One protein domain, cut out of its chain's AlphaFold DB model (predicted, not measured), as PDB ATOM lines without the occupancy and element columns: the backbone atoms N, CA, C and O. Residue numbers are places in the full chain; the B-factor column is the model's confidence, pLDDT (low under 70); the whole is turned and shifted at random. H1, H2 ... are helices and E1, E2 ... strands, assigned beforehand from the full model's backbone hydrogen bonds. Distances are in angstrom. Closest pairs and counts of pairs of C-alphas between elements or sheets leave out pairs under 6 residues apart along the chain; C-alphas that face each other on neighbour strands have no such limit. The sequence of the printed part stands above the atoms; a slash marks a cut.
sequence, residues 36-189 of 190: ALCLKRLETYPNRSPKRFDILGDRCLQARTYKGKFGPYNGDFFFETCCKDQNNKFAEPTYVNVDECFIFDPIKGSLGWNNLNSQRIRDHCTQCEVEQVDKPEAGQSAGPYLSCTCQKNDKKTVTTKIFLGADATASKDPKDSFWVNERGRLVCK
ATOM      1  N   ALA A  36     -23.359  29.592  -2.579       93.06
ATOM      2  CA  ALA A  36     -23.685  29.308  -3.979       93.06
ATOM      3  C   ALA A  36     -24.637  28.118  -4.170       93.06
ATOM      4  O   ALA A  36     -25.573  28.204  -4.966       93.06
ATOM      5  N   LEU A  37     -24.450  27.021  -3.428       91.00
ATOM      6  CA  LEU A  37     -25.345  25.861  -3.515       91.00
ATOM      7  C   LEU A  37     -26.745  26.165  -2.975       91.00
ATOM      8  O   LEU A  37     -27.731  25.775  -3.602       91.00
ATOM      9  N   CYS A  38     -26.836  26.893  -1.859       91.69
ATOM     10  CA  CYS A  38     -28.115  27.322  -1.303       91.69
ATOM     11  C   CYS A  38     -28.842  28.252  -2.276       91.69
ATOM     12  O   CYS A  38     -30.001  28.015  -2.602       91.69
ATOM     13  N   LEU A  39     -28.149  29.267  -2.799       91.50
ATOM     14  CA  LEU A  39     -28.717  30.228  -3.743       91.50
ATOM     15  C   LEU A  39     -29.130  29.548  -5.051       91.50
ATOM     16  O   LEU A  39     -30.210  29.813  -5.565       91.50
ATOM     17  N   LYS A  40     -28.334  28.604  -5.562       89.88
ATOM     18  CA  LYS A  40     -28.706  27.808  -6.737       89.88
ATOM     19  C   LYS A  40     -29.990  27.014  -6.492       89.88
ATOM     20  O   LYS A  40     -30.853  26.997  -7.361       89.88
ATOM     21  N   ARG A  41     -30.137  26.398  -5.313       86.31
ATOM     22  CA  ARG A  41     -31.365  25.688  -4.921       86.31
ATOM     23  C   ARG A  41     -32.546  26.636  -4.762       86.31
ATOM     24  O   ARG A  41     -33.661  26.320  -5.175       86.31
ATOM     25  N   LEU A  42     -32.286  27.820  -4.214       84.44
ATOM     26  CA  LEU A  42     -33.254  28.896  -4.148       84.44
ATOM     27  C   LEU A  42     -33.694  29.303  -5.554       84.44
ATOM     28  O   LEU A  42     -34.842  29.660  -5.697       84.44
ATOM     29  N   GLU A  43     -32.885  29.189  -6.608       81.81
ATOM     30  CA  GLU A  43     -33.261  29.543  -7.988       81.81
ATOM     31  C   GLU A  43     -33.987  28.446  -8.781       81.81
ATOM     32  O   GLU A  43     -34.560  28.752  -9.822       81.81
ATOM     33  N   THR A  44     -34.046  27.204  -8.296       75.38
ATOM     34  CA  THR A  44     -34.573  26.058  -9.065       75.38
ATOM     35  C   THR A  44     -36.042  26.197  -9.518       75.38
ATOM     36  O   THR A  44     -36.450  25.517 -10.457       75.38
ATOM     37  N   TYR A  45     -36.854  27.070  -8.905       66.25
ATOM     38  CA  TYR A  45     -38.311  27.094  -9.104       66.25
ATOM     39  C   TYR A  45     -38.867  28.381  -9.775       66.25
ATOM     40  O   TYR A  45     -38.353  29.485  -9.576       66.25
ATOM     41  N   PRO A  46     -39.930  28.281 -10.597       60.81
ATOM     42  CA  PRO A  46     -40.492  29.422 -11.333       60.81
ATOM     43  C   PRO A  46     -41.441  30.311 -10.489       60.81
ATOM     44  O   PRO A  46     -41.792  29.965  -9.366       60.81
ATOM     45  N   ASN A  47     -41.905  31.434 -11.067       64.69
ATOM     46  CA  ASN A  47     -42.973  32.328 -10.555       64.69
ATOM     47  C   ASN A  47     -42.689  33.067  -9.235       64.69
ATOM     48  O   ASN A  47     -43.505  33.071  -8.311       64.69
ATOM     49  N   ARG A  48     -41.539  33.736  -9.150       71.19
ATOM     50  CA  ARG A  48     -41.094  34.430  -7.935       71.19
ATOM     51  C   ARG A  48     -40.983  35.924  -8.143       71.19
ATOM     52  O   ARG A  48     -40.763  36.369  -9.270       71.19
ATOM     53  N   SER A  49     -41.088  36.691  -7.056       73.12
ATOM     54  CA  SER A  49     -40.772  38.114  -7.128       73.12
ATOM     55  C   SER A  49     -39.325  38.291  -7.613       73.12
ATOM     56  O   SER A  49     -38.421  37.611  -7.110       73.12
ATOM     57  N   PRO A  50     -39.073  39.179  -8.590       79.00
ATOM     58  CA  PRO A  50     -37.714  39.486  -9.019       79.00
ATOM     59  C   PRO A  50     -36.949  40.281  -7.952       79.00
ATOM     60  O   PRO A  50     -35.720  40.297  -7.976       79.00
ATOM     61  N   LYS A  51     -37.661  40.924  -7.016       86.00
ATOM     62  CA  LYS A  51     -37.066  41.699  -5.927       86.00
ATOM     63  C   LYS A  51     -36.498  40.766  -4.866       86.00
ATOM     64  O   LYS A  51     -37.195  39.876  -4.380       86.00
ATOM     65  N   ARG A  52     -35.234  40.991  -4.517       87.62
ATOM     66  CA  ARG A  52     -34.490  40.222  -3.520       87.62
ATOM     67  C   ARG A  52     -33.738  41.189  -2.635       87.62
ATOM     68  O   ARG A  52     -33.092  42.096  -3.155       87.62
ATOM     69  N   PHE A  53     -33.806  40.960  -1.336       88.56
ATOM     70  CA  PHE A  53     -33.092  41.765  -0.360       88.56
ATOM     71  C   PHE A  53     -32.510  40.869   0.716       88.56
ATOM     72  O   PHE A  53     -33.123  39.874   1.104       88.56
ATOM     73  N   ASP A  54     -31.326  41.218   1.188       88.38
ATOM     74  CA  ASP A  54     -30.753  40.568   2.353       88.38
ATOM     75  C   ASP A  54     -31.478  41.089   3.603       88.38
ATOM     76  O   ASP A  54     -31.876  42.254   3.679       88.38
ATOM     77  N   ILE A  55     -31.739  40.200   4.560       86.50
ATOM     78  CA  ILE A  55     -32.481  40.515   5.788       86.50
ATOM     79  C   ILE A  55     -31.693  40.066   7.016       86.50
ATOM     80  O   ILE A  55     -30.801  39.219   6.922       86.50
ATOM     81  N   LEU A  56     -32.075  40.593   8.186       83.50
ATOM     82  CA  LEU A  56     -31.441  40.269   9.470       83.50
ATOM     83  C   LEU A  56     -29.922  40.531   9.433       83.50
ATOM     84  O   LEU A  56     -29.119  39.664   9.772       83.50
ATOM     85  N   GLY A  57     -29.536  41.709   8.926       78.56
ATOM     86  CA  GLY A  57     -28.140  42.144   8.817       78.56
ATOM     87  C   GLY A  57     -27.262  41.170   8.025       78.56
ATOM     88  O   GLY A  57     -26.251  40.690   8.534       78.56
ATOM     89  N   ASP A  58     -27.691  40.820   6.810       82.25
ATOM     90  CA  ASP A  58     -27.007  39.904   5.880       82.25
ATOM     91  C   ASP A  58     -26.796  38.478   6.415       82.25
ATOM     92  O   ASP A  58     -26.032  37.670   5.865       82.25
ATOM     93  N   ARG A  59     -27.494  38.122   7.499       87.56
ATOM     94  CA  ARG A  59     -27.554  36.742   7.979       87.56
ATOM     95  C   ARG A  59     -28.353  35.862   7.026       87.56
ATOM     96  O   ARG A  59     -28.032  34.682   6.893       87.56
ATOM     97  N   CYS A  60     -29.377  36.425   6.395       89.75
ATOM     98  CA  CYS A  60     -30.241  35.758   5.436       89.75
ATOM     99  C   CYS A  60     -30.173  36.476   4.090       89.75
ATOM    100  O   CYS A  60     -30.520  37.650   3.987       89.75
ATOM    101  N   LEU A  61     -29.726  35.755   3.069       91.69
ATOM    102  CA  LEU A  61     -29.454  36.290   1.745       91.69
ATOM    103  C   LEU A  61     -30.634  36.103   0.795       91.69
ATOM    104  O   LEU A  61     -31.345  35.090   0.851       91.69
ATOM    105  N   GLN A  62     -30.778  37.058  -0.124       91.19
ATOM    106  CA  GLN A  62     -31.714  37.042  -1.246       91.19
ATOM    107  C   GLN A  62     -33.145  36.680  -0.847       91.19
ATOM    108  O   GLN A  62     -33.820  35.894  -1.519       91.19
ATOM    109  N   ALA A  63     -33.605  37.246   0.261       89.69
ATOM    110  CA  ALA A  63     -34.947  37.014   0.731       89.69
ATOM    111  C   ALA A  63     -35.972  37.585  -0.252       89.69
ATOM    112  O   ALA A  63     -35.838  38.713  -0.739       89.69
ATOM    113  N   ARG A  64     -37.002  36.796  -0.550       88.31
ATOM    114  CA  ARG A  64     -38.096  37.202  -1.430       88.31
ATOM    115  C   ARG A  64     -39.373  36.458  -1.101       88.31
ATOM    116  O   ARG A  64     -39.363  35.388  -0.491       88.31
ATOM    117  N   THR A  65     -40.477  37.014  -1.570       85.75
ATOM    118  CA  THR A  65     -41.769  36.344  -1.567       85.75
ATOM    119  C   THR A  65     -42.038  35.671  -2.908       85.75
ATOM    120  O   THR A  65     -41.560  36.098  -3.966       85.75
ATOM    121  N   TYR A  66     -42.866  34.635  -2.888       77.31
ATOM    122  CA  TYR A  66     -43.516  34.132  -4.090       77.31
ATOM    123  C   TYR A  66     -44.943  33.691  -3.786       77.31
ATOM    124  O   TYR A  66     -45.275  33.355  -2.643       77.31
ATOM    125  N   LYS A  67     -45.786  33.726  -4.823       69.88
ATOM    126  CA  LYS A  67     -47.198  33.364  -4.732       69.88
ATOM    127  C   LYS A  67     -47.476  32.083  -5.519       69.88
ATOM    128  O   LYS A  67     -47.295  32.070  -6.734       69.88
ATOM    129  N   GLY A  68     -47.933  31.027  -4.847       64.50
ATOM    130  CA  GLY A  68     -48.331  29.753  -5.456       64.50
ATOM    131  C   GLY A  68     -48.064  28.523  -4.582       64.50
ATOM    132  O   GLY A  68     -47.307  28.586  -3.616       64.50
ATOM    133  N   LYS A  69     -48.672  27.387  -4.954       59.12
ATOM    134  CA  LYS A  69     -48.432  26.084  -4.312       59.12
ATOM    135  C   LYS A  69     -47.031  25.576  -4.652       59.12
ATOM    136  O   LYS A  69     -46.691  25.463  -5.829       59.12
ATOM    137  N   PHE A  70     -46.251  25.222  -3.635       56.59
ATOM    138  CA  PHE A  70     -44.879  24.748  -3.796       56.59
ATOM    139  C   PHE A  70     -44.614  23.470  -3.001       56.59
ATOM    140  O   PHE A  70     -44.809  23.429  -1.787       56.59
ATOM    141  N   GLY A  71     -44.096  22.441  -3.682       55.22
ATOM    142  CA  GLY A  71     -43.662  21.198  -3.043       55.22
ATOM    143  C   GLY A  71     -44.745  20.581  -2.138       55.22
ATOM    144  O   GLY A  71     -45.932  20.676  -2.452       55.22
ATOM    145  N   PRO A  72     -44.376  19.953  -1.008       50.56
ATOM    146  CA  PRO A  72     -45.340  19.418  -0.044       50.56
ATOM    147  C   PRO A  72     -46.008  20.504   0.826       50.56
ATOM    148  O   PRO A  72     -46.748  20.168   1.751       50.56
ATOM    149  N   TYR A  73     -45.726  21.793   0.598       54.25
ATOM    150  CA  TYR A  73     -46.141  22.867   1.493       54.25
ATOM    151  C   TYR A  73     -47.512  23.431   1.100       54.25
ATOM    152  O   TYR A  73     -47.745  23.865  -0.027       54.25
ATOM    153  N   ASN A  74     -48.430  23.453   2.068       51.19
ATOM    154  CA  ASN A  74     -49.752  24.049   1.906       51.19
ATOM    155  C   ASN A  74     -49.671  25.569   2.097       51.19
ATOM    156  O   ASN A  74     -49.337  26.035   3.185       51.19
ATOM    157  N   GLY A  75     -50.023  26.340   1.072       58.00
ATOM    158  CA  GLY A  75     -50.067  27.800   1.131       58.00
ATOM    159  C   GLY A  75     -49.996  28.416  -0.260       58.00
ATOM    160  O   GLY A  75     -49.598  27.745  -1.209       58.00
ATOM    161  N   ASP A  76     -50.389  29.685  -0.357       66.31
ATOM    162  CA  ASP A  76     -50.285  30.464  -1.595       66.31
ATOM    163  C   ASP A  76     -49.268  31.601  -1.478       66.31
ATOM    164  O   ASP A  76     -48.996  32.235  -2.485       66.31
ATOM    165  N   PHE A  77     -48.687  31.859  -0.300       75.31
ATOM    166  CA  PHE A  77     -47.680  32.900  -0.093       75.31
ATOM    167  C   PHE A  77     -46.551  32.392   0.792       75.31
ATOM    168  O   PHE A  77     -46.755  32.050   1.956       75.31
ATOM    169  N   PHE A  78     -45.341  32.398   0.249       80.56
ATOM    170  CA  PHE A  78     -44.155  31.960   0.968       80.56
ATOM    171  C   PHE A  78     -43.076  33.025   0.935       80.56
ATOM    172  O   PHE A  78     -42.952  33.789  -0.021       80.56
ATOM    173  N   PHE A  79     -42.288  33.025   1.997       85.00
ATOM    174  CA  PHE A  79     -41.035  33.730   2.131       85.00
ATOM    175  C   PHE A  79     -39.904  32.717   1.979       85.00
ATOM    176  O   PHE A  79     -39.916  31.684   2.650       85.00
ATOM    177  N   GLU A  80     -38.939  32.986   1.106       88.31
ATOM    178  CA  GLU A  80     -37.784  32.111   0.906       88.31
ATOM    179  C   GLU A  80     -36.468  32.883   1.015       88.31
ATOM    180  O   GLU A  80     -36.393  34.041   0.610       88.31
ATOM    181  N   THR A  81     -35.443  32.256   1.599       91.75
ATOM    182  CA  THR A  81     -34.115  32.861   1.799       91.75
ATOM    183  C   THR A  81     -33.057  31.810   2.168       91.75
ATOM    184  O   THR A  81     -33.388  30.705   2.610       91.75
ATOM    185  N   CYS A  82     -31.778  32.158   2.023       92.81
ATOM    186  CA  CYS A  82     -30.633  31.369   2.478       92.81
ATOM    187  C   CYS A  82     -30.025  31.987   3.738       92.81
ATOM    188  O   CYS A  82     -29.433  33.056   3.652       92.81
ATOM    189  N   CYS A  83     -30.117  31.320   4.891       91.75
ATOM    190  CA  CYS A  83     -29.630  31.873   6.157       91.75
ATOM    191  C   CYS A  83     -28.401  31.143   6.704       91.75
ATOM    192  O   CYS A  83     -28.265  29.928   6.556       91.75
ATOM    193  N   LYS A  84     -27.547  31.898   7.400       91.62
ATOM    194  CA  LYS A  84     -26.423  31.371   8.177       91.62
ATOM    195  C   LYS A  84     -26.903  30.708   9.471       91.62
ATOM    196  O   LYS A  84     -27.662  31.300  10.250       91.62
ATOM    197  N   ASP A  85     -26.417  29.498   9.713       89.88
ATOM    198  CA  ASP A  85     -26.550  28.776  10.976       89.88
ATOM    199  C   ASP A  85     -25.703  29.412  12.099       89.88
ATOM    200  O   ASP A  85     -25.078  30.460  11.919       89.88
ATOM    201  N   GLN A  86     -25.690  28.806  13.289       88.00
ATOM    202  CA  GLN A  86     -24.899  29.318  14.420       88.00
ATOM    203  C   GLN A  86     -23.375  29.305  14.189       88.00
ATOM    204  O   GLN A  86     -22.646  29.996  14.894       88.00
ATOM    205  N   ASN A  87     -22.902  28.531  13.209       91.06
ATOM    206  CA  ASN A  87     -21.500  28.418  12.820       91.06
ATOM    207  C   ASN A  87     -21.175  29.272  11.583       91.06
ATOM    208  O   ASN A  87     -20.134  29.069  10.964       91.06
ATOM    209  N   ASN A  88     -22.056  30.207  11.209       90.00
ATOM    210  CA  ASN A  88     -21.947  31.046  10.016       90.00
ATOM    211  C   ASN A  88     -21.961  30.282   8.677       90.00
ATOM    212  O   ASN A  88     -21.460  30.794   7.677       90.00
ATOM    213  N   LYS A  89     -22.561  29.087   8.633       93.06
ATOM    214  CA  LYS A  89     -22.661  28.262   7.422       93.06
ATOM    215  C   LYS A  89     -24.063  28.295   6.821       93.06
ATOM    216  O   LYS A  89     -25.061  28.303   7.536       93.06
ATOM    217  N   PHE A  90     -24.136  28.263   5.498       92.25
ATOM    218  CA  PHE A  90     -25.348  28.078   4.712       92.25
ATOM    219  C   PHE A  90     -25.598  26.594   4.455       92.25
ATOM    220  O   PHE A  90     -24.670  25.844   4.170       92.25
ATOM    221  N   ALA A  91     -26.856  26.175   4.512       90.31
ATOM    222  CA  ALA A  91     -27.278  24.825   4.154       90.31
ATOM    223  C   ALA A  91     -28.465  24.907   3.181       90.31
ATOM    224  O   ALA A  91     -28.433  25.667   2.218       90.31
ATOM    225  N   GLU A  92     -29.519  24.137   3.425       89.81
ATOM    226  CA  GLU A  92     -30.763  24.212   2.663       89.81
ATOM    227  C   GLU A  92     -31.453  25.586   2.797       89.81
ATOM    228  O   GLU A  92     -31.544  26.108   3.917       89.81
ATOM    229  N   PRO A  93     -32.030  26.142   1.712       89.44
ATOM    230  CA  PRO A  93     -32.854  27.340   1.796       89.44
ATOM    231  C   PRO A  93     -34.037  27.121   2.736       89.44
ATOM    232  O   PRO A  93     -34.562  26.011   2.880       89.44
ATOM    233  N   THR A  94     -34.455  28.192   3.399       88.06
ATOM    234  CA  THR A  94     -35.647  28.177   4.241       88.06
ATOM    235  C   THR A  94     -36.849  28.648   3.449       88.06
ATOM    236  O   THR A  94     -36.753  29.615   2.702       88.06
ATOM    237  N   TYR A  95     -37.982  27.992   3.684       85.75
ATOM    238  CA  TYR A  95     -39.291  28.378   3.180       85.75
ATOM    239  C   TYR A  95     -40.219  28.558   4.373       85.75
ATOM    240  O   TYR A  95     -40.385  27.638   5.175       85.75
ATOM    241  N   VAL A  96     -40.804  29.741   4.498       83.19
ATOM    242  CA  VAL A  96     -41.730  30.082   5.573       83.19
ATOM    243  C   VAL A  96     -43.055  30.488   4.953       83.19
ATOM    244  O   VAL A  96     -43.090  31.339   4.068       83.19
ATOM    245  N   ASN A  97     -44.154  29.878   5.393       81.56
ATOM    246  CA  ASN A  97     -45.476  30.315   4.965       81.56
ATOM    247  C   ASN A  97     -45.782  31.676   5.608       81.56
ATOM    248  O   ASN A  97     -45.779  31.803   6.831       81.56
ATOM    249  N   VAL A  98     -46.047  32.690   4.785       82.44
ATOM    250  CA  VAL A  98     -46.306  34.057   5.257       82.44
ATOM    251  C   VAL A  98     -47.585  34.102   6.105       82.44
ATOM    252  O   VAL A  98     -47.625  34.836   7.090       82.44
ATOM    253  N   ASP A  99     -48.579  33.253   5.815       80.19
ATOM    254  CA  ASP A  99     -49.799  33.124   6.629       80.19
ATOM    255  C   ASP A  99     -49.506  32.681   8.072       80.19
ATOM    256  O   ASP A  99     -50.291  32.970   8.973       80.19
ATOM    257  N   GLU A 100     -48.409  31.954   8.313       81.06
ATOM    258  CA  GLU A 100     -48.034  31.512   9.664       81.06
ATOM    259  C   GLU A 100     -47.346  32.604  10.480       81.06
ATOM    260  O   GLU A 100     -47.283  32.490  11.699       81.06
ATOM    261  N   CYS A 101     -46.835  33.646   9.823       82.94
ATOM    262  CA  CYS A 101     -46.016  34.674  10.461       82.94
ATOM    263  C   CYS A 101     -46.677  36.044  10.486       82.94
ATOM    264  O   CYS A 101     -46.316  36.880  11.311       82.94
ATOM    265  N   PHE A 102     -47.644  36.284   9.603       86.75
ATOM    266  CA  PHE A 102     -48.290  37.576   9.452       86.75
ATOM    267  C   PHE A 102     -49.809  37.447   9.437       86.75
ATOM    268  O   PHE A 102     -50.372  36.472   8.940       86.75
ATOM    269  N   ILE A 103     -50.459  38.481   9.954       89.31
ATOM    270  CA  ILE A 103     -51.898  38.708   9.865       89.31
ATOM    271  C   ILE A 103     -52.155  40.076   9.242       89.31
ATOM    272  O   ILE A 103     -51.295  40.961   9.266       89.31
ATOM    273  N   PHE A 104     -53.356  40.265   8.712       90.75
ATOM    274  CA  PHE A 104     -53.829  41.566   8.258       90.75
ATOM    275  C   PHE A 104     -55.082  41.951   9.038       90.75
ATOM    276  O   PHE A 104     -56.065  41.224   8.989       90.75
ATOM    277  N   ASP A 105     -55.066  43.098   9.721       91.94
ATOM    278  CA  ASP A 105     -56.256  43.671  10.357       91.94
ATOM    279  C   ASP A 105     -57.062  44.439   9.291       91.94
ATOM    280  O   ASP A 105     -56.654  45.544   8.903       91.94
ATOM    281  N   PRO A 106     -58.211  43.922   8.808       91.31
ATOM    282  CA  PRO A 106     -58.963  44.563   7.734       91.31
ATOM    283  C   PRO A 106     -59.779  45.778   8.199       91.31
ATOM    284  O   PRO A 106     -60.322  46.505   7.362       91.31
ATOM    285  N   ILE A 107     -59.870  46.026   9.510       91.81
ATOM    286  CA  ILE A 107     -60.509  47.218  10.081       91.81
ATOM    287  C   ILE A 107     -59.509  48.377  10.040       91.81
ATOM    288  O   ILE A 107     -59.805  49.448   9.493       91.81
ATOM    289  N   LYS A 108     -58.297  48.155  10.560       91.69
ATOM    290  CA  LYS A 108     -57.234  49.172  10.592       91.69
ATOM    291  C   LYS A 108     -56.522  49.325   9.249       91.69
ATOM    292  O   LYS A 108     -56.133  50.434   8.897       91.69
ATOM    293  N   GLY A 109     -56.446  48.261   8.454       92.94
ATOM    294  CA  GLY A 109     -55.688  48.222   7.204       92.94
ATOM    295  C   GLY A 109     -54.184  48.075   7.433       92.94
ATOM    296  O   GLY A 109     -53.398  48.700   6.725       92.94
ATOM    297  N   SER A 110     -53.785  47.298   8.441       92.56
ATOM    298  CA  SER A 110     -52.389  47.159   8.872       92.56
ATOM    299  C   SER A 110     -51.965  45.699   8.985       92.56
ATOM    300  O   SER A 110     -52.741  44.869   9.462       92.56
ATOM    301  N   LEU A 111     -50.719  45.406   8.610       90.56
ATOM    302  CA  LEU A 111     -50.081  44.123   8.906       90.56
ATOM    303  C   LEU A 111     -49.689  44.024  10.380       90.56
ATOM    304  O   LEU A 111     -49.298  45.009  11.009       90.56
ATOM    305  N   GLY A 112     -49.751  42.809  10.908       88.06
ATOM    306  CA  GLY A 112     -49.252  42.454  12.228       88.06
ATOM    307  C   GLY A 112     -48.534  41.113  12.191       88.06
ATOM    308  O   GLY A 112     -48.713  40.327  11.263       88.06
ATOM    309  N   TRP A 113     -47.721  40.851  13.209       84.38
ATOM    310  CA  TRP A 113     -47.143  39.527  13.413       84.38
ATOM    311  C   TRP A 113     -48.222  38.560  13.889       84.38
ATOM    312  O   TRP A 113     -49.045  38.913  14.735       84.38
ATOM    313  N   ASN A 114     -48.226  37.357  13.324       78.06
ATOM    314  CA  ASN A 114     -49.187  36.323  13.658       78.06
ATOM    315  C   ASN A 114     -48.848  35.728  15.026       78.06
ATOM    316  O   ASN A 114     -47.849  35.039  15.179       78.06
ATOM    317  N   ASN A 115     -49.700  36.001  16.010       64.50
ATOM    318  CA  ASN A 115     -49.703  35.325  17.304       64.50
ATOM    319  C   ASN A 115     -50.995  34.522  17.555       64.50
ATOM    320  O   ASN A 115     -51.251  34.037  18.657       64.50
ATOM    321  N   LEU A 116     -51.881  34.484  16.556       56.16
ATOM    322  CA  LEU A 116     -53.254  34.007  16.642       56.16
ATOM    323  C   LEU A 116     -53.662  33.519  15.247       56.16
ATOM    324  O   LEU A 116     -53.625  34.280  14.291       56.16
ATOM    325  N   ASN A 117     -54.113  32.266  15.125       62.59
ATOM    326  CA  ASN A 117     -54.490  31.613  13.856       62.59
ATOM    327  C   ASN A 117     -55.711  32.232  13.106       62.59
ATOM    328  O   ASN A 117     -56.382  31.527  12.346       62.59
ATOM    329  N   SER A 118     -56.028  33.514  13.303       68.62
ATOM    330  CA  SER A 118     -57.112  34.275  12.670       68.62
ATOM    331  C   SER A 118     -56.566  35.358  11.719       68.62
ATOM    332  O   SER A 118     -55.413  35.751  11.820       68.62
ATOM    333  N   GLN A 119     -57.392  35.840  10.777       80.94
ATOM    334  CA  GLN A 119     -57.062  36.960   9.864       80.94
ATOM    335  C   GLN A 119     -55.823  36.729   8.973       80.94
ATOM    336  O   GLN A 119     -54.920  37.567   8.882       80.94
ATOM    337  N   ARG A 120     -55.788  35.573   8.297       84.75
ATOM    338  CA  ARG A 120     -54.669  35.178   7.428       84.75
ATOM    339  C   ARG A 120     -54.510  36.169   6.285       84.75
ATOM    340  O   ARG A 120     -55.496  36.572   5.664       84.75
ATOM    341  N   ILE A 121     -53.267  36.517   5.958       86.44
ATOM    342  CA  ILE A 121     -53.003  37.505   4.910       86.44
ATOM    343  C   ILE A 121     -53.590  37.082   3.563       86.44
ATOM    344  O   ILE A 121     -54.102  37.930   2.839       86.44
ATOM    345  N   ARG A 122     -53.597  35.782   3.241       83.88
ATOM    346  CA  ARG A 122     -54.119  35.271   1.967       83.88
ATOM    347  C   ARG A 122     -55.600  35.571   1.730       83.88
ATOM    348  O   ARG A 122     -56.029  35.576   0.581       83.88
ATOM    349  N   ASP A 123     -56.365  35.813   2.794       85.88
ATOM    350  CA  ASP A 123     -57.803  36.066   2.705       85.88
ATOM    351  C   ASP A 123     -58.079  37.529   2.299       85.88
ATOM    352  O   ASP A 123     -59.178  37.858   1.856       85.88
ATOM    353  N   HIS A 124     -57.074  38.410   2.412       89.19
ATOM    354  CA  HIS A 124     -57.216  39.855   2.209       89.19
ATOM    355  C   HIS A 124     -56.199  40.462   1.237       89.19
ATOM    356  O   HIS A 124     -56.472  41.509   0.646       89.19
ATOM    357  N   CYS A 125     -55.027  39.850   1.082       88.00
ATOM    358  CA  CYS A 125     -53.887  40.401   0.362       88.00
ATOM    359  C   CYS A 125     -53.670  39.686  -0.972       88.00
ATOM    360  O   CYS A 125     -53.639  38.459  -1.062       88.00
ATOM    361  N   THR A 126     -53.504  40.466  -2.036       84.94
ATOM    362  CA  THR A 126     -53.343  39.938  -3.397       84.94
ATOM    363  C   THR A 126     -51.881  39.759  -3.779       84.94
ATOM    364  O   THR A 126     -51.569  38.845  -4.550       84.94
ATOM    365  N   GLN A 127     -50.999  40.583  -3.219       85.12
ATOM    366  CA  GLN A 127     -49.573  40.629  -3.508       85.12
ATOM    367  C   GLN A 127     -48.821  41.046  -2.249       85.12
ATOM    368  O   GLN A 127     -49.245  41.971  -1.561       85.12
ATOM    369  N   CYS A 128     -47.712  40.369  -1.978       87.19
ATOM    370  CA  CYS A 128     -46.760  40.729  -0.939       87.19
ATOM    371  C   CYS A 128     -45.360  40.644  -1.532       87.19
ATOM    372  O   CYS A 128     -45.045  39.652  -2.190       87.19
ATOM    373  N   GLU A 129     -44.529  41.653  -1.307       89.62
ATOM    374  CA  GLU A 129     -43.158  41.750  -1.800       89.62
ATOM    375  C   GLU A 129     -42.222  42.201  -0.691       89.62
ATOM    376  O   GLU A 129     -42.613  42.950   0.202       89.62
ATOM    377  N   VAL A 130     -40.972  41.757  -0.769       89.38
ATOM    378  CA  VAL A 130     -39.911  42.345   0.044       89.38
ATOM    379  C   VAL A 130     -39.466  43.640  -0.626       89.38
ATOM    380  O   VAL A 130     -39.251  43.672  -1.841       89.38
ATOM    381  N   GLU A 131     -39.334  44.698   0.159       90.19
ATOM    382  CA  GLU A 131     -38.824  45.996  -0.272       90.19
ATOM    383  C   GLU A 131     -37.775  46.520   0.712       90.19
ATOM    384  O   GLU A 131     -37.842  46.246   1.908       90.19
ATOM    385  N   GLN A 132     -36.819  47.292   0.203       88.31
ATOM    386  CA  GLN A 132     -35.853  48.028   1.011       88.31
ATOM    387  C   GLN A 132     -36.343  49.468   1.194       88.31
ATOM    388  O   GLN A 132     -36.641  50.159   0.218       88.31
ATOM    389  N   VAL A 133     -36.413  49.926   2.442       88.12
ATOM    390  CA  VAL A 133     -36.777  51.299   2.803       88.12
ATOM    391  C   VAL A 133     -35.538  52.014   3.330       88.12
ATOM    392  O   VAL A 133     -35.155  51.837   4.482       88.12
ATOM    393  N   ASP A 134     -34.924  52.856   2.501       86.75
ATOM    394  CA  ASP A 134     -33.727  53.618   2.896       86.75
ATOM    395  C   ASP A 134     -34.065  54.947   3.586       86.75
ATOM    396  O   ASP A 134     -33.299  55.460   4.399       86.75
ATOM    397  N   LYS A 135     -35.229  55.520   3.256       88.25
ATOM    398  CA  LYS A 135     -35.731  56.787   3.803       88.25
ATOM    399  C   LYS A 135     -37.065  56.537   4.510       88.25
ATOM    400  O   LYS A 135     -38.110  56.675   3.871       88.25
ATOM    401  N   PRO A 136     -37.044  56.112   5.783       84.94
ATOM    402  CA  PRO A 136     -38.263  55.810   6.516       84.94
ATOM    403  C   PRO A 136     -39.088  57.070   6.787       84.94
ATOM    404  O   PRO A 136     -38.553  58.162   6.983       84.94
ATOM    405  N   GLU A 137     -40.407  56.902   6.834       86.94
ATOM    406  CA  GLU A 137     -41.312  57.925   7.359       86.94
ATOM    407  C   GLU A 137     -41.143  58.058   8.883       86.94
ATOM    408  O   GLU A 137     -40.549  57.199   9.541       86.94
ATOM    409  N   ALA A 138     -41.681  59.127   9.473       84.50
ATOM    410  CA  ALA A 138     -41.615  59.332  10.918       84.50
ATOM    411  C   ALA A 138     -42.188  58.118  11.680       84.50
ATOM    412  O   ALA A 138     -43.331  57.720  11.467       84.50
ATOM    413  N   GLY A 139     -41.380  57.533  12.571       80.12
ATOM    414  CA  GLY A 139     -41.746  56.343  13.347       80.12
ATOM    415  C   GLY A 139     -41.464  54.995  12.664       80.12
ATOM    416  O   GLY A 139     -41.779  53.963  13.248       80.12
ATOM    417  N   GLN A 140     -40.869  54.979  11.466       83.19
ATOM    418  CA  GLN A 140     -40.381  53.765  10.796       83.19
ATOM    419  C   GLN A 140     -38.854  53.621  10.933       83.19
ATOM    420  O   GLN A 140     -38.137  54.589  11.194       83.19
ATOM    421  N   SER A 141     -38.355  52.401  10.737       84.31
ATOM    422  CA  SER A 141     -36.926  52.086  10.678       84.31
ATOM    423  C   SER A 141     -36.476  51.986   9.222       84.31
ATOM    424  O   SER A 141     -37.265  51.632   8.354       84.31
ATOM    425  N   ALA A 142     -35.214  52.296   8.932       84.62
ATOM    426  CA  ALA A 142     -34.643  51.945   7.634       84.62
ATOM    427  C   ALA A 142     -34.367  50.431   7.584       84.62
ATOM    428  O   ALA A 142     -34.028  49.838   8.612       84.62
ATOM    429  N   GLY A 143     -34.490  49.815   6.409       85.25
ATOM    430  CA  GLY A 143     -34.186  48.398   6.200       85.25
ATOM    431  C   GLY A 143     -35.268  47.632   5.436       85.25
ATOM    432  O   GLY A 143     -36.080  48.245   4.738       85.25
ATOM    433  N   PRO A 144     -35.280  46.293   5.551       86.62
ATOM    434  CA  PRO A 144     -36.179  45.442   4.787       86.62
ATOM    435  C   PRO A 144     -37.590  45.400   5.384       86.62
ATOM    436  O   PRO A 144     -37.792  45.212   6.587       86.62
ATOM    437  N   TYR A 145     -38.585  45.512   4.511       89.12
ATOM    438  CA  TYR A 145     -40.005  45.429   4.828       89.12
ATOM    439  C   TYR A 145     -40.687  44.367   3.971       89.12
ATOM    440  O   TYR A 145     -40.333  44.158   2.813       89.12
ATOM    441  N   LEU A 146     -41.718  43.734   4.528       89.56
ATOM    442  CA  LEU A 146     -42.725  43.028   3.748       89.56
ATOM    443  C   LEU A 146     -43.861  44.006   3.465       89.56
ATOM    444  O   LEU A 146     -44.536  44.449   4.392       89.56
ATOM    445  N   SER A 147     -44.055  44.333   2.193       92.25
ATOM    446  CA  SER A 147     -45.079  45.247   1.697       92.25
ATOM    447  C   SER A 147     -46.170  44.450   1.006       92.25
ATOM    448  O   SER A 147     -45.891  43.695   0.076       92.25
ATOM    449  N   CYS A 148     -47.409  44.585   1.470       91.38
ATOM    450  CA  CYS A 148     -48.555  43.867   0.933       91.38
ATOM    451  C   CYS A 148     -49.652  44.825   0.472       91.38
ATOM    452  O   CYS A 148     -49.987  45.800   1.150       91.38
ATOM    453  N   THR A 149     -50.267  44.497  -0.660       93.06
ATOM    454  CA  THR A 149     -51.488  45.136  -1.149       93.06
ATOM    455  C   THR A 149     -52.691  44.314  -0.702       93.06
ATOM    456  O   THR A 149     -52.852  43.165  -1.120       93.06
ATOM    457  N   CYS A 150     -53.530  44.899   0.153       93.31
ATOM    458  CA  CYS A 150     -54.627  44.208   0.829       93.31
ATOM    459  C   CYS A 150     -55.940  44.991   0.758       93.31
ATOM    460  O   CYS A 150     -55.947  46.214   0.606       93.31
ATOM    461  N   GLN A 151     -57.067  44.291   0.880       95.44
ATOM    462  CA  GLN A 151     -58.401  44.879   0.893       95.44
ATOM    463  C   GLN A 151     -58.978  44.928   2.314       95.44
ATOM    464  O   GLN A 151     -59.086  43.909   2.994       95.44
ATOM    465  N   LYS A 152     -59.388  46.123   2.744       95.12
ATOM    466  CA  LYS A 152     -60.089  46.372   4.009       95.12
ATOM    467  C   LYS A 152     -61.556  45.923   3.962       95.12
ATOM    468  O   LYS A 152     -62.126  45.726   2.891       95.12
ATOM    469  N   ASN A 153     -62.210  45.870   5.126       92.94
ATOM    470  CA  ASN A 153     -63.642  45.542   5.239       92.94
ATOM    471  C   ASN A 153     -64.557  46.531   4.494       92.94
ATOM    472  O   ASN A 153     -65.617  46.145   4.005       92.94
ATOM    473  N   ASP A 154     -64.143  47.795   4.365       94.56
ATOM    474  CA  ASP A 154     -64.845  48.818   3.575       94.56
ATOM    475  C   ASP A 154     -64.561  48.715   2.062       94.56
ATOM    476  O   ASP A 154     -64.899  49.621   1.300       94.56
ATOM    477  N   LYS A 155     -63.951  47.604   1.625       93.00
ATOM    478  CA  LYS A 155     -63.541  47.284   0.251       93.00
ATOM    479  C   LYS A 155     -62.442  48.178  -0.322       93.00
ATOM    480  O   LYS A 155     -62.074  47.984  -1.483       93.00
ATOM    481  N   LYS A 156     -61.873  49.105   0.457       95.81
ATOM    482  CA  LYS A 156     -60.736  49.915   0.006       95.81
ATOM    483  C   LYS A 156     -59.462  49.082  -0.030       95.81
ATOM    484  O   LYS A 156     -59.161  48.342   0.907       95.81
ATOM    485  N   THR A 157     -58.699  49.246  -1.102       95.62
ATOM    486  CA  THR A 157     -57.354  48.686  -1.218       95.62
ATOM    487  C   THR A 157     -56.357  49.595  -0.511       95.62
ATOM    488  O   THR A 157     -56.387  50.812  -0.685       95.62
ATOM    489  N   VAL A 158     -55.470  48.995   0.276       95.75
ATOM    490  CA  VAL A 158     -54.367  49.672   0.954       95.75
ATOM    491  C   VAL A 158     -53.067  48.925   0.691       95.75
ATOM    492  O   VAL A 158     -53.056  47.697   0.608       95.75
ATOM    493  N   THR A 159     -51.970  49.671   0.591       94.75
ATOM    494  CA  THR A 159     -50.621  49.106   0.665       94.75
ATOM    495  C   THR A 159     -50.106  49.340   2.072       94.75
ATOM    496  O   THR A 159     -50.068  50.474   2.548       94.75
ATOM    497  N   THR A 160     -49.762  48.260   2.758       93.50
ATOM    498  CA  THR A 160     -49.286  48.282   4.139       93.50
ATOM    499  C   THR A 160     -48.011  47.462   4.242       93.50
ATOM    500  O   THR A 160     -47.819  46.509   3.490       93.50
ATOM    501  N   LYS A 161     -47.122  47.853   5.152       92.31
ATOM    502  CA  LYS A 161     -45.801  47.248   5.292       92.31
ATOM    503  C   LYS A 161     -45.479  46.940   6.743       92.31
ATOM    504  O   LYS A 161     -45.905  47.660   7.645       92.31
ATOM    505  N   ILE A 162     -44.703  45.885   6.951       88.38
ATOM    506  CA  ILE A 162     -44.197  45.477   8.260       88.38
ATOM    507  C   ILE A 162     -42.689  45.259   8.189       88.38
ATOM    508  O   ILE A 162     -42.176  44.697   7.223       88.38
ATOM    509  N   PHE A 163     -41.980  45.764   9.196       86.69
ATOM    510  CA  PHE A 163     -40.525  45.685   9.256       86.69
ATOM    511  C   PHE A 163     -40.082  44.246   9.513       86.69
ATOM    512  O   PHE A 163     -40.614  43.609  10.419       86.69
ATOM    513  N   LEU A 164     -39.115  43.743   8.742       82.88
ATOM    514  CA  LEU A 164     -38.637  42.358   8.840       82.88
ATOM    515  C   LEU A 164     -37.478  42.168   9.827       82.88
ATOM    516  O   LEU A 164     -37.065  41.033  10.056       82.88
ATOM    517  N   GLY A 165     -36.991  43.251  10.435       74.75
ATOM    518  CA  GLY A 165     -35.881  43.232  11.385       74.75
ATOM    519  C   GLY A 165     -34.548  43.634  10.753       74.75
ATOM    520  O   GLY A 165     -34.355  43.552   9.539       74.75
ATOM    521  N   ALA A 166     -33.617  44.074  11.603       64.06
ATOM    522  CA  ALA A 166     -32.276  44.514  11.208       64.06
ATOM    523  C   ALA A 166     -31.145  43.622  11.750       64.06
ATOM    524  O   ALA A 166     -30.000  43.811  11.349       64.06
ATOM    525  N   ASP A 167     -31.416  42.704  12.684       59.41
ATOM    526  CA  ASP A 167     -30.363  42.254  13.601       59.41
ATOM    527  C   ASP A 167     -29.492  41.104  13.057       59.41
ATOM    528  O   ASP A 167     -29.978  40.019  12.734       59.41
ATOM    529  N   ALA A 168     -28.175  41.341  13.041       50.44
ATOM    530  CA  ALA A 168     -27.122  40.369  12.750       50.44
ATOM    531  C   ALA A 168     -26.666  39.571  13.997       50.44
ATOM    532  O   ALA A 168     -25.918  38.600  13.868       50.44
ATOM    533  N   THR A 169     -27.087  39.957  15.212       47.47
ATOM    534  CA  THR A 169     -26.434  39.546  16.474       47.47
ATOM    535  C   THR A 169     -27.314  38.905  17.560       47.47
ATOM    536  O   THR A 169     -26.765  38.395  18.538       47.47
ATOM    537  N   ALA A 170     -28.637  38.801  17.413       45.16
ATOM    538  CA  ALA A 170     -29.492  38.145  18.416       45.16
ATOM    539  C   ALA A 170     -29.876  36.700  18.027       45.16
ATOM    540  O   ALA A 170     -30.836  36.478  17.295       45.16
ATOM    541  N   SER A 171     -29.141  35.690  18.521       46.97
ATOM    542  CA  SER A 171     -29.454  34.263  18.277       46.97
ATOM    543  C   SER A 171     -30.014  33.486  19.476       46.97
ATOM    544  O   SER A 171     -30.198  32.277  19.360       46.97
ATOM    545  N   LYS A 172     -30.283  34.124  20.627       42.47
ATOM    546  CA  LYS A 172     -30.645  33.377  21.853       42.47
ATOM    547  C   LYS A 172     -32.003  33.701  22.480       42.47
ATOM    548  O   LYS A 172     -32.476  32.888  23.255       42.47
ATOM    549  N   ASP A 173     -32.653  34.798  22.091       42.34
ATOM    550  CA  ASP A 173     -34.041  35.106  22.462       42.34
ATOM    551  C   ASP A 173     -34.672  35.983  21.366       42.34
ATOM    552  O   ASP A 173     -34.008  36.923  20.913       42.34
ATOM    553  N   PRO A 174     -35.916  35.724  20.913       44.50
ATOM    554  CA  PRO A 174     -36.543  36.502  19.850       44.50
ATOM    555  C   PRO A 174     -36.927  37.893  20.369       44.50
ATOM    556  O   PRO A 174     -38.040  38.120  20.847       44.50
ATOM    557  N   LYS A 175     -35.988  38.842  20.286       49.06
ATOM    558  CA  LYS A 175     -36.310  40.277  20.334       49.06
ATOM    559  C   LYS A 175     -37.104  40.687  19.094       49.06
ATOM    560  O   LYS A 175     -38.002  41.518  19.193       49.06
ATOM    561  N   ASP A 176     -36.809  40.027  17.979       54.56
ATOM    562  CA  ASP A 176     -37.444  40.225  16.688       54.56
ATOM    563  C   ASP A 176     -38.471  39.126  16.408       54.56
ATOM    564  O   ASP A 176     -38.328  37.967  16.803       54.56
ATOM    565  N   SER A 177     -39.536  39.491  15.704       70.88
ATOM    566  CA  SER A 177     -40.605  38.561  15.347       70.88
ATOM    567  C   SER A 177     -40.232  37.592  14.210       70.88
ATOM    568  O   SER A 177     -40.961  36.629  13.988       70.88
ATOM    569  N   PHE A 178     -39.096  37.807  13.536       79.44
ATOM    570  CA  PHE A 178     -38.377  36.821  12.722       79.44
ATOM    571  C   PHE A 178     -36.988  36.589  13.323       79.44
ATOM    572  O   PHE A 178     -36.325  37.540  13.724       79.44
ATOM    573  N   TRP A 179     -36.518  35.343  13.342       80.81
ATOM    574  CA  TRP A 179     -35.145  35.002  13.715       80.81
ATOM    575  C   TRP A 179     -34.667  33.747  12.986       80.81
ATOM    576  O   TRP A 179     -35.430  33.055  12.313       80.81
ATOM    577  N   VAL A 180     -33.378  33.441  13.118       84.75
ATOM    578  CA  VAL A 180     -32.768  32.238  12.546       84.75
ATOM    579  C   VAL A 180     -32.404  31.283  13.673       84.75
ATOM    580  O   VAL A 180     -31.690  31.665  14.600       84.75
ATOM    581  N   ASN A 181     -32.884  30.042  13.604       86.00
ATOM    582  CA  ASN A 181     -32.532  29.021  14.589       86.00
ATOM    583  C   ASN A 181     -31.095  28.496  14.397       86.00
ATOM    584  O   ASN A 181     -30.411  28.809  13.421       86.00
ATOM    585  N   GLU A 182     -30.639  27.638  15.309       85.94
ATOM    586  CA  GLU A 182     -29.273  27.088  15.305       85.94
ATOM    587  C   GLU A 182     -28.887  26.339  14.020       85.94
ATOM    588  O   GLU A 182     -27.702  26.210  13.731       85.94
ATOM    589  N   ARG A 183     -29.871  25.867  13.239       86.06
ATOM    590  CA  ARG A 183     -29.680  25.133  11.976       86.06
ATOM    591  C   ARG A 183     -29.767  26.025  10.735       86.06
ATOM    592  O   ARG A 183     -29.891  25.502   9.631       86.06
ATOM    593  N   GLY A 184     -29.782  27.348  10.897       86.44
ATOM    594  CA  GLY A 184     -29.893  28.265   9.762       86.44
ATOM    595  C   GLY A 184     -31.296  28.302   9.153       86.44
ATOM    596  O   GLY A 184     -31.442  28.636   7.982       86.44
ATOM    597  N   ARG A 185     -32.342  27.940   9.915       87.50
ATOM    598  CA  ARG A 185     -33.733  28.065   9.455       87.50
ATOM    599  C   ARG A 185     -34.350  29.365   9.946       87.50
ATOM    600  O   ARG A 185     -34.382  29.599  11.154       87.50
ATOM    601  N   LEU A 186     -34.868  30.166   9.018       86.31
ATOM    602  CA  LEU A 186     -35.736  31.302   9.325       86.31
ATOM    603  C   LEU A 186     -37.037  30.816   9.984       86.31
ATOM    604  O   LEU A 186     -37.704  29.910   9.490       86.31
ATOM    605  N   VAL A 187     -37.387  31.424  11.107       83.50
ATOM    606  CA  VAL A 187     -38.558  31.103  11.923       83.50
ATOM    607  C   VAL A 187     -39.181  32.397  12.433       83.50
ATOM    608  O   VAL A 187     -38.475  33.379  12.651       83.50
ATOM    609  N   CYS A 188     -40.499  32.409  12.606       79.06
ATOM    610  CA  CYS A 188     -41.233  33.560  13.124       79.06
ATOM    611  C   CYS A 188     -41.886  33.280  14.467       79.06
ATOM    612  O   CYS A 188     -42.101  32.128  14.857       79.06
ATOM    613  N   LYS A 189     -42.222  34.370  15.154       71.38
ATOM    614  CA  LYS A 189     -42.970  34.346  16.404       71.38
ATOM    615  C   LYS A 189     -44.387  33.875  16.099       71.38
ATOM    616  O   LYS A 189     -44.966  34.334  15.120       71.38
TER     617      LYS A 189
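What this domain is: This is residues 36 to 189 of the 190 residues of an uncharacterized protein of Colletotrichum tofieldiae (UniProt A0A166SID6). Picture two strand-built halves side by side: in one, a strongly twisted sheet of four strands, E1 to E4, has the helix H1 over one face and the small hairpin E10 and E11 over the other; in the other, the three-strand sheet E7 E8 E9 and the hairpin E5 and E6 lie face to face as a small sandwich with crossed strands. The short helix H2 sits where the chain passes from the first half to the second, and after E9 a long loop leads back to the first half. The printed part has 154 residues with two named helices and eleven named strands, in the order H1 E1 E2 E3 E4 H2 E5 E6 E7 E8 E9 E10 E11; the four sheets are antiparallel. It is mostly strand, though under half of the residues are in named elements. The whole is compact, with a radius of gyration of the C-alphas of 15.1 A and spans of 48 by 35 by 28 A.

Where its parts are: Begin with the largest sheet, in the order E1 E2 E3 E4: E1 is residues 53 to 55, E2 residues 60 to 67, 19.9 A long, E3 residues 77 to 83, 19.1 A, and E4 residues 94 to 97, 10.1 A. Find C-alpha 60 at (-30.241, 35.758, 5.436), where E2 begins. H1 is residues 36 to 43, 10.4 A long, from C-alpha 36 at (-23.685, 29.308, -3.979). H2, residues 98 to 101, follows E4 directly, and E5, residues 102 to 105, follows H2; E6 is residues 110 to 113. E7 is residues 125 to 133, 20.4 A, and bends by 58 degrees at residue 130; E8 is residues 143 to 151, 25.0 A; E9 is residues 157 to 163, 20.0 A. E10 is residues 178 to 180 and E11 residues 186 to 188, ending at C-alpha 188, (-41.233, 33.560, 13.124).

How they stand to each other: E1 E2 E3 E4 is a meander, each strand the antiparallel neighbour of the one before. Look for N 53 and O 63 at 3.1 A between E1 and E2, N 66 and O 78 at 3.0 A between E2 and E3, and N 79 and O 96 at 2.8 A between E3 and E4. H1 is on this sheet at a height of 9.3 A, over E3 and along the strands, at 6 degrees to E3 on the local plane; the closest C-alphas of H1 and E3 are those of Cys 38 and Cys 82, 6.1 A apart. H2 is on the opposite face from H1, over none of the strands. In the hairpin E10 and E11, N 179 and O 187 are 2.9 A apart; the closest C-alphas of E4 and E11 are those of Thr 94 and Leu 186, 6.0 A apart. Toward the other half, Thr 65 of E2 and Glu 129 of E7 have the closest C-alphas of that pair, 5.6 A apart. E7 E8 E9 is a second meander, with N 131 and O 145 at 2.9 A and N 148 and O 160 at 2.8 A. With the hairpin E5 and E6, where N 103 and O 112 are 2.9 A apart, it forms a sandwich, two sheets face to face, their strands at 54 degrees; the closest C-alphas of E6 and E9 are those of Ser 110 and Thr 160, 5.8 A apart. H1 is apart from H2 and from E7. In H1 every O i to N i+4 pair is within hydrogen-bond range; H2 is too short for such a pair.

The domain as a whole: The C-alphas farthest apart are those of Asn 87 and Asp 154, 48.8 A. The printed part has no cut. The links E6 to E7 and E9 to E10 are long. Mean pLDDT of the printed part is 81.4; look for values under 70 at residues 45 to 47, 67 to 76, 115 to 118 and 166 to 176.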